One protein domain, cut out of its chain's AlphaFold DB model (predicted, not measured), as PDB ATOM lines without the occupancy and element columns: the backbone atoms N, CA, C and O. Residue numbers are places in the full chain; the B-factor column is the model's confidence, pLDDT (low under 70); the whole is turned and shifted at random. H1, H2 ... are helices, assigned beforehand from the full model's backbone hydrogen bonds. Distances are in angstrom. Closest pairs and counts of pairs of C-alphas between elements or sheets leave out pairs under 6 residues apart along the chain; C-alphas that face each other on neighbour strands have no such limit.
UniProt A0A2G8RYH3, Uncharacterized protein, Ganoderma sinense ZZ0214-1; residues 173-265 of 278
ATOM      1  N   ALA A 173      46.799  39.141  59.206       88.56
ATOM      2  CA  ALA A 173      47.088  40.559  59.397       88.56
ATOM      3  C   ALA A 173      46.661  41.060  60.791       88.56
ATOM      4  O   ALA A 173      47.438  41.732  61.463       88.56
ATOM      5  N   LEU A 174      45.464  40.700  61.270       85.94
ATOM      6  CA  LEU A 174      44.995  41.042  62.619       85.94
ATOM      7  C   LEU A 174      45.894  40.439  63.696       85.94
ATOM      8  O   LEU A 174      46.223  41.118  64.667       85.94
ATOM      9  N   LEU A 175      46.306  39.181  63.534       84.19
ATOM     10  CA  LEU A 175      47.195  38.516  64.485       84.19
ATOM     11  C   LEU A 175      48.562  39.206  64.561       84.19
ATOM     12  O   LEU A 175      49.089  39.423  65.655       84.19
ATOM     13  N   GLU A 176      49.120  39.584  63.412       86.94
ATOM     14  CA  GLU A 176      50.372  40.329  63.329       86.94
ATOM     15  C   GLU A 176      50.247  41.698  64.015       86.94
ATOM     16  O   GLU A 176      51.057  42.033  64.884       86.94
ATOM     17  N   ARG A 177      49.192  42.464  63.703       88.50
ATOM     18  CA  ARG A 177      48.945  43.781  64.312       88.50
ATOM     19  C   ARG A 177      48.742  43.702  65.818       88.50
ATOM     20  O   ARG A 177      49.320  44.499  66.550       88.50
ATOM     21  N   ASN A 178      47.993  42.715  66.296       85.50
ATOM     22  CA  ASN A 178      47.789  42.494  67.726       85.50
ATOM     23  C   ASN A 178      49.083  42.095  68.449       85.50
ATOM     24  O   ASN A 178      49.309  42.504  69.589       85.50
ATOM     25  N   SER A 179      49.961  41.347  67.779       85.06
ATOM     26  CA  SER A 179      51.276  40.974  68.311       85.06
ATOM     27  C   SER A 179      52.214  42.190  68.406       85.06
ATOM     28  O   SER A 179      52.870  42.384  69.430       85.06
ATOM     29  N   GLN A 180      52.228  43.056  67.383       88.75
ATOM     30  CA  GLN A 180      52.954  44.338  67.392       88.75
ATOM     31  C   GLN A 180      52.421  45.288  68.480       88.75
ATOM     32  O   GLN A 180      53.204  45.904  69.211       88.75
ATOM     33  N   ALA A 181      51.095  45.369  68.622       89.75
ATOM     34  CA  ALA A 181      50.432  46.144  69.665       89.75
ATOM     35  C   ALA A 181      50.835  45.650  71.060       89.75
ATOM     36  O   ALA A 181      51.240  46.451  71.896       89.75
ATOM     37  N   MET A 182      50.811  44.334  71.303       86.94
ATOM     38  CA  MET A 182      51.233  43.742  72.577       86.94
ATOM     39  C   MET A 182      52.669  44.140  72.942       86.94
ATOM     40  O   MET A 182      52.903  44.648  74.041       86.94
ATOM     41  N   GLY A 183      53.614  43.995  72.006       87.94
ATOM     42  CA  GLY A 183      55.009  44.383  72.231       87.94
ATOM     43  C   GLY A 183      55.183  45.880  72.518       87.94
ATOM     44  O   GLY A 183      56.020  46.262  73.333       87.94
ATOM     45  N   SER A 184      54.359  46.724  71.891       91.44
ATOM     46  CA  SER A 184      54.372  48.177  72.098       91.44
ATOM     47  C   SER A 184      53.766  48.582  73.446       91.44
ATOM     48  O   SER A 184      54.314  49.442  74.137       91.44
ATOM     49  N   VAL A 185      52.664  47.946  73.858       91.25
ATOM     50  CA  VAL A 185      52.007  48.205  75.149       91.25
ATOM     51  C   VAL A 185      52.914  47.789  76.302       91.25
ATOM     52  O   VAL A 185      53.201  48.601  77.180       91.25
ATOM     53  N   PHE A 186      53.418  46.556  76.274       88.81
ATOM     54  CA  PHE A 186      54.184  45.959  77.373       88.81
ATOM     55  C   PHE A 186      55.700  46.126  77.234       88.81
ATOM     56  O   PHE A 186      56.475  45.372  77.827       88.81
ATOM     57  N   GLN A 187      56.150  47.131  76.476       91.12
ATOM     58  CA  GLN A 187      57.564  47.475  76.419       91.12
ATOM     59  C   GLN A 187      58.091  47.743  77.845       91.12
ATOM     60  O   GLN A 187      57.457  48.501  78.590       91.12
ATOM     61  N   PRO A 188      59.269  47.208  78.234       92.12
ATOM     62  CA  PRO A 188      59.868  47.413  79.554       92.12
ATOM     63  C   PRO A 188      60.499  48.811  79.670       92.12
ATOM     64  O   PRO A 188      61.689  48.978  79.954       92.12
ATOM     65  N   LYS A 189      59.690  49.837  79.409       94.56
ATOM     66  CA  LYS A 189      60.016  51.255  79.501       94.56
ATOM     67  C   LYS A 189      59.103  51.884  80.564       94.56
ATOM     68  O   LYS A 189      57.912  52.050  80.286       94.56
ATOM     69  N   PRO A 190      59.636  52.218  81.754       95.06
ATOM     70  CA  PRO A 190      58.914  52.994  82.761       95.06
ATOM     71  C   PRO A 190      58.457  54.362  82.231       95.06
ATOM     72  O   PRO A 190      59.000  54.848  81.239       95.06
ATOM     73  N   SER A 191      57.483  54.972  82.907       95.50
ATOM     74  CA  SER A 191      57.122  56.381  82.694       95.50
ATOM     75  C   SER A 191      58.310  57.301  83.000       95.50
ATOM     76  O   SER A 191      59.117  56.999  83.881       95.50
ATOM     77  N   ASP A 192      58.382  58.448  82.326       95.31
ATOM     78  CA  ASP A 192      59.401  59.473  82.584       95.31
ATOM     79  C   ASP A 192      59.249  60.095  83.988       95.31
ATOM     80  O   ASP A 192      60.215  60.594  84.558       95.31
ATOM     81  N   THR A 193      58.056  60.001  84.587       96.00
ATOM     82  CA  THR A 193      57.759  60.441  85.963       96.00
ATOM     83  C   THR A 193      57.821  59.294  86.982       96.00
ATOM     84  O   THR A 193      57.224  59.378  88.053       96.00
ATOM     85  N   CYS A 194      58.463  58.172  86.643       96.62
ATOM     86  CA  CYS A 194      58.549  57.003  87.515       96.62
ATOM     87  C   CYS A 194      59.517  57.227  88.688       96.62
ATOM     88  O   CYS A 194      60.686  57.547  88.487       96.62
ATOM     89  N   ASN A 195      59.053  56.942  89.907       92.75
ATOM     90  CA  ASN A 195      59.852  57.099  91.129       92.75
ATOM     91  C   ASN A 195      60.855  55.952  91.374       92.75
ATOM     92  O   ASN A 195      61.814  56.122  92.119       92.75
ATOM     93  N   ASP A 196      60.650  54.782  90.758       95.75
ATOM     94  CA  ASP A 196      61.578  53.641  90.818       95.75
ATOM     95  C   ASP A 196      61.633  52.927  89.453       95.75
ATOM     96  O   ASP A 196      60.938  51.921  89.222       95.75
ATOM     97  N   PRO A 197      62.444  53.451  88.512       95.94
ATOM     98  CA  PRO A 197      62.533  52.899  87.165       95.94
ATOM     99  C   PRO A 197      63.045  51.456  87.132       95.94
ATOM    100  O   PRO A 197      62.672  50.698  86.237       95.94
ATOM    101  N   ALA A 198      63.891  51.049  88.083       95.25
ATOM    102  CA  ALA A 198      64.466  49.706  88.109       95.25
ATOM    103  C   ALA A 198      63.415  48.656  88.494       95.25
ATOM    104  O   ALA A 198      63.297  47.630  87.816       95.25
ATOM    105  N   ARG A 199      62.623  48.921  89.542       94.94
ATOM    106  CA  ARG A 199      61.505  48.053  89.940       94.94
ATOM    107  C   ARG A 199      60.446  47.980  88.851       94.94
ATOM    108  O   ARG A 199      60.067  46.880  88.455       94.94
ATOM    109  N   CYS A 200      60.015  49.127  88.324       95.62
ATOM    110  CA  CYS A 200      58.946  49.156  87.325       95.62
ATOM    111  C   CYS A 200      59.370  48.493  86.011       95.62
ATOM    112  O   CYS A 200      58.576  47.786  85.404       95.62
ATOM    113  N   ARG A 201      60.634  48.635  85.591       95.25
ATOM    114  CA  ARG A 201      61.154  47.935  84.407       95.25
ATOM    115  C   ARG A 201      61.062  46.415  84.547       95.25
ATOM    116  O   ARG A 201      60.670  45.758  83.586       95.25
ATOM    117  N   ARG A 202      61.398  45.870  85.725       93.19
ATOM    118  CA  ARG A 202      61.241  44.435  86.013       93.19
ATOM    119  C   ARG A 202      59.772  44.022  85.989       93.19
ATOM    120  O   ARG A 202      59.433  43.130  85.225       93.19
ATOM    121  N   GLY A 203      58.901  44.741  86.702       91.94
ATOM    122  CA  GLY A 203      57.462  44.446  86.729       91.94
ATOM    123  C   GLY A 203      56.801  44.474  85.340       91.94
ATOM    124  O   GLY A 203      55.996  43.600  85.015       91.94
ATOM    125  N   LEU A 204      57.188  45.422  84.480       91.31
ATOM    126  CA  LEU A 204      56.744  45.473  83.081       91.31
ATOM    127  C   LEU A 204      57.248  44.269  82.271       91.31
ATOM    128  O   LEU A 204      56.476  43.659  81.530       91.31
ATOM    129  N   GLY A 205      58.522  43.898  82.433       89.75
ATOM    130  CA  GLY A 205      59.099  42.714  81.791       89.75
ATOM    131  C   GLY A 205      58.419  41.412  82.225       89.75
ATOM    132  O   GLY A 205      58.082  40.583  81.381       89.75
ATOM    133  N   ASP A 206      58.141  41.260  83.520       87.94
ATOM    134  CA  ASP A 206      57.439  40.101  84.076       87.94
ATOM    135  C   ASP A 206      56.002  40.005  83.553       87.94
ATOM    136  O   ASP A 206      55.538  38.917  83.211       87.94
ATOM    137  N   SER A 207      55.322  41.144  83.403       84.06
ATOM    138  CA  SER A 207      53.982  41.210  82.810       84.06
ATOM    139  C   SER A 207      53.988  40.757  81.347       84.06
ATOM    140  O   SER A 207      53.155  39.942  80.951       84.06
ATOM    141  N   CYS A 208      54.967  41.208  80.558       83.06
ATOM    142  CA  CYS A 208      55.156  40.758  79.178       83.06
ATOM    143  C   CYS A 208      55.409  39.240  79.111       83.06
ATOM    144  O   CYS A 208      54.732  38.513  78.379       83.06
ATOM    145  N   ASN A 209      56.312  38.729  79.953       83.56
ATOM    146  CA  ASN A 209      56.609  37.299  80.040       83.56
ATOM    147  C   ASN A 209      55.382  36.470  80.435       83.56
ATOM    148  O   ASN A 209      55.175  35.382  79.898       83.56
ATOM    149  N   LEU A 210      54.557  36.969  81.360       78.81
ATOM    150  CA  LEU A 210      53.328  36.306  81.785       78.81
ATOM    151  C   LEU A 210      52.331  36.175  80.630       78.81
ATOM    152  O   LEU A 210      51.728  35.114  80.478       78.81
ATOM    153  N   ILE A 211      52.180  37.220  79.816       76.44
ATOM    154  CA  ILE A 211      51.293  37.234  78.644       76.44
ATOM    155  C   ILE A 211      51.756  36.210  77.608       76.44
ATOM    156  O   ILE A 211      50.961  35.386  77.155       76.44
ATOM    157  N   VAL A 212      53.055  36.211  77.293       78.06
ATOM    158  CA  VAL A 212      53.652  35.256  76.349       78.06
ATOM    159  C   VAL A 212      53.507  33.819  76.861       78.06
ATOM    160  O   VAL A 212      53.080  32.943  76.114       78.06
ATOM    161  N   ARG A 213      53.799  33.565  78.145       76.38
ATOM    162  CA  ARG A 213      53.734  32.221  78.750       76.38
ATOM    163  C   ARG A 213      52.325  31.675  78.882       76.38
ATOM    164  O   ARG A 213      52.112  30.494  78.635       76.38
ATOM    165  N   LYS A 214      51.368  32.506  79.307       68.44
ATOM    166  CA  LYS A 214      49.968  32.081  79.418       68.44
ATOM    167  C   LYS A 214      49.353  31.801  78.057       68.44
ATOM    168  O   LYS A 214      48.270  31.228  78.037       68.44
ATOM    169  N   GLY A 215      50.024  32.203  76.970       62.41
ATOM    170  CA  GLY A 215      49.524  32.069  75.615       62.41
ATOM    171  C   GLY A 215      48.101  32.573  75.597       62.41
ATOM    172  O   GLY A 215      47.190  31.774  75.410       62.41
ATOM    173  N   THR A 216      47.885  33.846  75.948       55.16
ATOM    174  CA  THR A 216      46.530  34.394  75.999       55.16
ATOM    175  C   THR A 216      45.901  34.183  74.643       55.16
ATOM    176  O   THR A 216      46.233  34.843  73.662       55.16
ATOM    177  N   VAL A 217      45.029  33.188  74.582       47.75
ATOM    178  CA  VAL A 217      44.286  32.886  73.386       47.75
ATOM    179  C   VAL A 217      43.226  33.977  73.345       47.75
ATOM    180  O   VAL A 217      42.245  33.932  74.082       47.75
ATOM    181  N   PHE A 218      43.485  35.026  72.565       53.72
ATOM    182  CA  PHE A 218      42.579  36.155  72.337       53.72
ATOM    183  C   PHE A 218      41.391  35.687  71.505       53.72
ATOM    184  O   PHE A 218      41.226  36.073  70.354       53.72
ATOM    185  N   GLN A 219      40.615  34.743  72.040       51.03
ATOM    186  CA  GLN A 219      39.770  33.900  71.206       51.03
ATOM    187  C   GLN A 219      38.637  34.677  70.535       51.03
ATOM    188  O   GLN A 219      38.128  34.180  69.528       51.03
ATOM    189  N   HIS A 220      38.297  35.875  71.033       53.78
ATOM    190  CA  HIS A 220      37.084  36.586  70.627       53.78
ATOM    191  C   HIS A 220      37.211  38.110  70.429       53.78
ATOM    192  O   HIS A 220      36.341  38.666  69.768       53.78
ATOM    193  N   ASP A 221      38.258  38.780  70.935       62.50
ATOM    194  CA  ASP A 221      38.407  40.244  70.820       62.50
ATOM    195  C   ASP A 221      39.474  40.621  69.785       62.50
ATOM    196  O   ASP A 221      40.660  40.343  69.953       62.50
ATOM    197  N   PHE A 222      39.048  41.292  68.718       70.75
ATOM    198  CA  PHE A 222      39.903  41.651  67.580       70.75
ATOM    199  C   PHE A 222      40.796  42.854  67.839       70.75
ATOM    200  O   PHE A 222      41.935  42.890  67.385       70.75
ATOM    201  N   ILE A 223      40.253  43.839  68.557       80.88
ATOM    202  CA  ILE A 223      40.983  44.994  69.071       80.88
ATOM    203  C   ILE A 223      41.186  44.719  70.550       80.88
ATOM    204  O   ILE A 223      40.396  45.150  71.398       80.88
ATOM    205  N   ILE A 224      42.214  43.920  70.834       81.62
ATOM    206  CA  ILE A 224      42.446  43.376  72.168       81.62
ATOM    207  C   ILE A 224      42.529  44.522  73.168       81.62
ATOM    208  O   ILE A 224      43.328  45.448  73.022       81.62
ATOM    209  N   ASN A 225      41.694  44.451  74.203       85.38
ATOM    210  CA  ASN A 225      41.793  45.356  75.331       85.38
ATOM    211  C   ASN A 225      42.587  44.705  76.460       85.38
ATOM    212  O   ASN A 225      42.103  43.799  77.139       85.38
ATOM    213  N   TRP A 226      43.779  45.234  76.710       86.25
ATOM    214  CA  TRP A 226      44.693  44.716  77.719       86.25
ATOM    215  C   TRP A 226      44.393  45.196  79.145       86.25
ATOM    216  O   TRP A 226      45.135  44.847  80.055       86.25
ATOM    217  N   ALA A 227      43.308  45.950  79.365       87.12
ATOM    218  CA  ALA A 227      42.984  46.580  80.652       87.12
ATOM    219  C   ALA A 227      43.101  45.634  81.861       87.12
ATOM    220  O   ALA A 227      43.811  45.956  82.805       87.12
ATOM    221  N   LYS A 228      42.518  44.427  81.799       83.81
ATOM    222  CA  LYS A 228      42.600  43.441  82.897       83.81
ATOM    223  C   LYS A 228      44.030  42.982  83.193       83.81
ATOM    224  O   LYS A 228      44.377  42.707  84.334       83.81
ATOM    225  N   LEU A 229      44.860  42.851  82.159       83.19
ATOM    226  CA  LEU A 229      46.264  42.472  82.326       83.19
ATOM    227  C   LEU A 229      47.094  43.642  82.857       83.19
ATOM    228  O   LEU A 229      48.013  43.422  83.637       83.19
ATOM    229  N   ILE A 230      46.744  44.870  82.476       88.69
ATOM    230  CA  ILE A 230      47.361  46.087  83.006       88.69
ATOM    231  C   ILE A 230      47.022  46.260  84.491       88.69
ATOM    232  O   ILE A 230      47.930  46.520  85.271       88.69
ATOM    233  N   GLU A 231      45.774  46.025  84.901       88.12
ATOM    234  CA  GLU A 231      45.360  46.041  86.316       88.12
ATOM    235  C   GLU A 231      46.158  45.026  87.153       88.12
ATOM    236  O   GLU A 231      46.613  45.328  88.256       88.12
ATOM    237  N   LEU A 232      46.394  43.823  86.615       84.38
ATOM    238  CA  LEU A 232      47.254  42.826  87.264       84.38
ATOM    239  C   LEU A 232      48.717  43.290  87.335       84.38
ATOM    240  O   LEU A 232      49.367  43.115  88.367       84.38
ATOM    241  N   ALA A 233      49.234  43.901  86.266       84.19
ATOM    242  CA  ALA A 233      50.580  44.470  86.237       84.19
ATOM    243  C   ALA A 233      50.751  45.620  87.246       84.19
ATOM    244  O   ALA A 233      51.833  45.757  87.823       84.19
ATOM    245  N   GLY A 234      49.686  46.390  87.506       85.25
ATOM    246  CA  GLY A 234      49.609  47.478  88.490       85.25
ATOM    247  C   GLY A 234      50.075  47.082  89.894       85.25
ATOM    248  O   GLY A 234      50.639  47.896  90.615       85.25
ATOM    249  N   GLN A 235      49.972  45.800  90.256       87.19
ATOM    250  CA  GLN A 235      50.469  45.277  91.536       87.19
ATOM    251  C   GLN A 235      52.005  45.290  91.649       87.19
ATOM    252  O   GLN A 235      52.548  45.241  92.751       87.19
ATOM    253  N   SER A 236      52.715  45.333  90.518       90.31
ATOM    254  CA  SER A 236      54.181  45.230  90.438       90.31
ATOM    255  C   SER A 236      54.863  46.514  89.944       90.31
ATOM    256  O   SER A 236      56.094  46.605  89.949       90.31
ATOM    257  N   ILE A 237      54.092  47.517  89.518       94.50
ATOM    258  CA  ILE A 237      54.585  48.788  88.966       94.50
ATOM    259  C   ILE A 237      54.011  49.974  89.750       94.50
ATOM    260  O   ILE A 237      53.137  49.812  90.591       94.50
ATOM    261  N   CYS A 238      54.563  51.175  89.567       95.81
ATOM    262  CA  CYS A 238      54.009  52.377  90.197       95.81
ATOM    263  C   CYS A 238      52.786  52.914  89.420       95.81
ATOM    264  O   CYS A 238      52.668  52.626  88.221       95.81
ATOM    265  N   PRO A 239      51.924  53.740  90.048       95.25
ATOM    266  CA  PRO A 239      50.730  54.300  89.405       95.25
ATOM    267  C   PRO A 239      51.017  55.067  88.106       95.25
ATOM    268  O   PRO A 239      50.248  55.001  87.151       95.25
ATOM    269  N   GLU A 240      52.154  55.764  88.022       96.44
ATOM    270  CA  GLU A 240      52.558  56.495  86.817       96.44
ATOM    271  C   GLU A 240      52.875  55.546  85.656       96.44
ATOM    272  O   GLU A 240      52.538  55.836  84.509       96.44
ATOM    273  N   CYS A 241      53.506  54.402  85.938       95.88
ATOM    274  CA  CYS A 241      53.779  53.382  84.925       95.88
ATOM    275  C   CYS A 241      52.509  52.642  84.504       95.88
ATOM    276  O   CYS A 241      52.381  52.304  83.332       95.88
ATOM    277  N   GLU A 242      51.570  52.413  85.423       95.19
ATOM    278  CA  GLU A 242      50.264  51.836  85.096       95.19
ATOM    279  C   GLU A 242      49.454  52.769  84.184       95.19
ATOM    280  O   GLU A 242      48.953  52.334  83.145       95.19
ATOM    281  N   LYS A 243      49.398  54.068  84.511       95.31
ATOM    282  CA  LYS A 243      48.744  55.090  83.680       95.31
ATOM    283  C   LYS A 243      49.351  55.159  82.279       95.31
ATOM    284  O   LYS A 243      48.621  55.211  81.291       95.31
ATOM    285  N   GLU A 244      50.676  55.127  82.189       95.62
ATOM    286  CA  GLU A 244      51.393  55.078  80.915       95.62
ATOM    287  C   GLU A 244      51.055  53.798  80.122       95.62
ATOM    288  O   GLU A 244      50.835  53.856  78.913       95.62
ATOM    289  N   LEU A 245      50.919  52.644  80.784       94.31
ATOM    290  CA  LEU A 245      50.502  51.391  80.142       94.31
ATOM    291  C   LEU A 245      49.073  51.465  79.588       94.31
ATOM    292  O   LEU A 245      48.824  51.021  78.466       94.31
ATOM    293  N   GLN A 246      48.146  52.074  80.335       94.44
ATOM    294  CA  GLN A 246      46.782  52.338  79.863       94.44
ATOM    295  C   GLN A 246      46.777  53.269  78.643       94.44
ATOM    296  O   GLN A 246      46.050  53.017  77.679       94.44
ATOM    297  N   ALA A 247      47.624  54.305  78.637       94.94
ATOM    298  CA  ALA A 247      47.760  55.218  77.503       94.94
ATOM    299  C   ALA A 247      48.295  54.501  76.252       94.94
ATOM    300  O   ALA A 247      47.738  54.661  75.162       94.94
ATOM    301  N   ARG A 248      49.319  53.649  76.401       95.31
ATOM    302  CA  ARG A 248      49.822  52.805  75.302       95.31
ATOM    303  C   ARG A 248      48.746  51.855  74.788       95.31
ATOM    304  O   ARG A 248      48.563  51.755  73.581       95.31
ATOM    305  N   ASN A 249      48.001  51.206  75.683       93.31
ATOM    306  CA  ASN A 249      46.893  50.320  75.327       93.31
ATOM    307  C   ASN A 249      45.828  51.048  74.496       93.31
ATOM    308  O   ASN A 249      45.478  50.586  73.415       93.31
ATOM    309  N   ALA A 250      45.361  52.216  74.943       93.38
ATOM    310  CA  ALA A 250      44.401  53.015  74.183       93.38
ATOM    311  C   ALA A 250      44.948  53.421  72.801       93.38
ATOM    312  O   ALA A 250      44.254  53.281  71.794       93.38
ATOM    313  N   LYS A 251      46.212  53.860  72.747       94.94
ATOM    314  CA  LYS A 251      46.885  54.268  71.509       94.94
ATOM    315  C   LYS A 251      47.003  53.125  70.502       94.94
ATOM    316  O   LYS A 251      46.656  53.307  69.340       94.94
ATOM    317  N   GLU A 252      47.487  51.958  70.922       93.69
ATOM    318  CA  GLU A 252      47.653  50.817  70.015       93.69
ATOM    319  C   GLU A 252      46.307  50.276  69.526       93.69
ATOM    320  O   GLU A 252      46.171  49.921  68.359       93.69
ATOM    321  N   ARG A 253      45.273  50.293  70.371       92.81
ATOM    322  CA  ARG A 253      43.921  49.891  69.966       92.81
ATOM    323  C   ARG A 253      43.329  50.819  68.909       92.81
ATOM    324  O   ARG A 253      42.741  50.325  67.949       92.81
ATOM    325  N   ARG A 254      43.540  52.134  69.040       93.81
ATOM    326  CA  ARG A 254      43.143  53.111  68.017       93.81
ATOM    327  C   ARG A 254      43.897  52.890  66.703       93.81
ATOM    328  O   ARG A 254      43.276  52.866  65.654       93.81
ATOM    329  N   LYS A 255      45.200  52.590  66.742       93.12
ATOM    330  CA  LYS A 255      45.947  52.244  65.518       93.12
ATOM    331  C   LYS A 255      45.382  51.015  64.804       93.12
ATOM    332  O   LYS A 255      45.249  51.030  63.586       93.12
ATOM    333  N   VAL A 256      45.051  49.951  65.546       91.88
ATOM    334  CA  VAL A 256      44.430  48.752  64.953       91.88
ATOM    335  C   VAL A 256      43.074  49.098  64.334       91.88
ATOM    336  O   VAL A 256      42.775  48.610  63.247       91.88
ATOM    337  N   TRP A 257      42.284  49.955  64.991       93.50
ATOM    338  CA  TRP A 257      41.030  50.482  64.446       93.50
ATOM    339  C   TRP A 257      41.232  51.234  63.125       93.50
ATOM    340  O   TRP A 257      40.561  50.945  62.132       93.50
ATOM    341  N   ASP A 258      42.183  52.165  63.090       93.62
ATOM    342  CA  ASP A 258      42.465  52.990  61.912       93.62
ATOM    343  C   ASP A 258      42.955  52.142  60.728       93.62
ATOM    344  O   ASP A 258      42.655  52.444  59.573       93.62
ATOM    345  N   ASP A 259      43.654  51.038  61.014       92.69
ATOM    346  CA  ASP A 259      44.156  50.087  60.024       92.69
ATOM    347  C   ASP A 259      43.091  49.089  59.520       92.69
ATOM    348  O   ASP A 259      43.377  48.342  58.578       92.69
ATOM    349  N   LEU A 260      41.872  49.045  60.082       93.19
ATOM    350  CA  LEU A 260      40.861  48.037  59.714       93.19
ATOM    351  C   LEU A 260      40.564  47.969  58.203       93.19
ATOM    352  O   LEU A 260      40.566  46.856  57.665       93.19
ATOM    353  N   PRO A 261      40.366  49.085  57.470       94.94
ATOM    354  CA  PRO A 261      40.142  49.017  56.029       94.94
ATOM    355  C   PRO A 261      41.313  48.361  55.293       94.94
ATOM    356  O   PRO A 261      41.109  47.485  54.455       94.94
ATOM    357  N   LYS A 262      42.549  48.707  55.674       94.06
ATOM    358  CA  LYS A 262      43.770  48.113  55.115       94.06
ATOM    359  C   LYS A 262      43.863  46.619  55.429       94.06
ATOM    360  O   LYS A 262      44.200  45.838  54.546       94.06
ATOM    361  N   ILE A 263      43.538  46.222  56.657       92.69
ATOM    362  CA  ILE A 263      43.550  44.827  57.117       92.69
ATOM    363  C   ILE A 263      42.569  43.962  56.310       92.69
ATOM    364  O   ILE A 263      42.920  42.854  55.910       92.69
ATOM    365  N   PHE A 264      41.369  44.474  56.019       93.00
ATOM    366  CA  PHE A 264      40.359  43.772  55.212       93.00
ATOM    367  C   PHE A 264      40.486  44.023  53.695       93.00
ATOM    368  O   PHE A 264      39.703  43.494  52.894       93.00
ATOM    369  N   GLY A 265      41.467  44.829  53.276       94.38
ATOM    370  CA  GLY A 265      41.706  45.202  51.881       94.38
ATOM    371  C   GLY A 265      40.559  45.990  51.238       94.38
ATOM    372  O   GLY A 265      40.329  45.855  50.035       94.38
TER     373      GLY A 265
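AT A GLANCE: This is residues 173 to 265 of the 278 residues of an uncharacterized protein of Ganoderma sinense ZZ0214-1 (UniProt A0A2G8RYH3). Look first for one long helix, H4, that runs along most of the length of an elongated body, with H1 and H3 both antiparallel to it at shallow tilts, H1 beside its later part and H3 beside its earlier part. H2 slants across H3 and away from H4, and the short H5 sits at the far end, near the start of H1. The printed part has 93 residues, 63 of them in five named helices, in the order H1 H2 H3 H4 H5, with no named strand: the class is all helix. The whole is compact, with a radius of gyration of the C-alphas of 13.5 A, and its C-alphas span 45 by 26 by 16 A.

IN THESE COORDINATES: Find C-alpha 173 at (47.088, 40.559, 59.397); from there H1 runs over residues 173 to 185, 18.2 A from first to last C-alpha. After a long link, H2 takes residues 197 to 214 and is 25.5 A long. H3, residues 227 to 234, is 10.3 A long. H4, the longest helix, begins at C-alpha 239 at (50.730, 54.300, 89.405) and ends at C-alpha 258 at (42.465, 52.990, 61.912), 28.7 A away. H5, residues 260 to 263, is 4.9 A long and ends at C-alpha 263 at (43.550, 44.827, 57.117).

HOW THE PARTS SIT: Start at H1, which touches H4 at a shallow tilt of 21 degrees, opposite ways; their closest C-alphas, those of Val 185 and Arg 248, are 5.1 A apart. H1 and H2 are close but not clearly touching, with the C-alphas of Gly 183 and Cys 208 closest at 7.8 A. H2 touches H3 with residues 203 to 207 alone, at a steep tilt of 44 degrees, opposite ways; the two form a helical hairpin, and the C-alphas of Ser 207 and Ala 233 come closest, at 5.8 A. H3 and H4 form another, at a shallow tilt of 25 degrees, opposite ways; H4 touches H3 with residues 242 to 249 alone, and the C-alphas of Gly 234 and Glu 242 are closest at 5.6 A. H1 and H3 are apart. H5 is close to H1 but not clearly touching it, the C-alphas of Ala 173 and Ile 263 being closest at 6.0 A, while H4 and H5 meet only through their link. Helix packing is mostly aligned, but only just: 2 of 3 touching pairs are at a shallow tilt. In H1, H2, H3 and H4 every O i to N i+4 pair is within hydrogen-bond range; H5 is too short for such a pair.

THE WHOLE: Look at Asn 195 and Gly 265 for the two C-alphas farthest apart, 44.8 A, while those of Ala 173 and Gly 265 are 10.3 A apart. The printed part has no cut. The links from H1 to H2 and from H2 to H3 are long, and those from H3 to H4 and from H4 to H5 are tight. The mean pLDDT of the printed part is 87.3, and residues 214 to 221 are under 70.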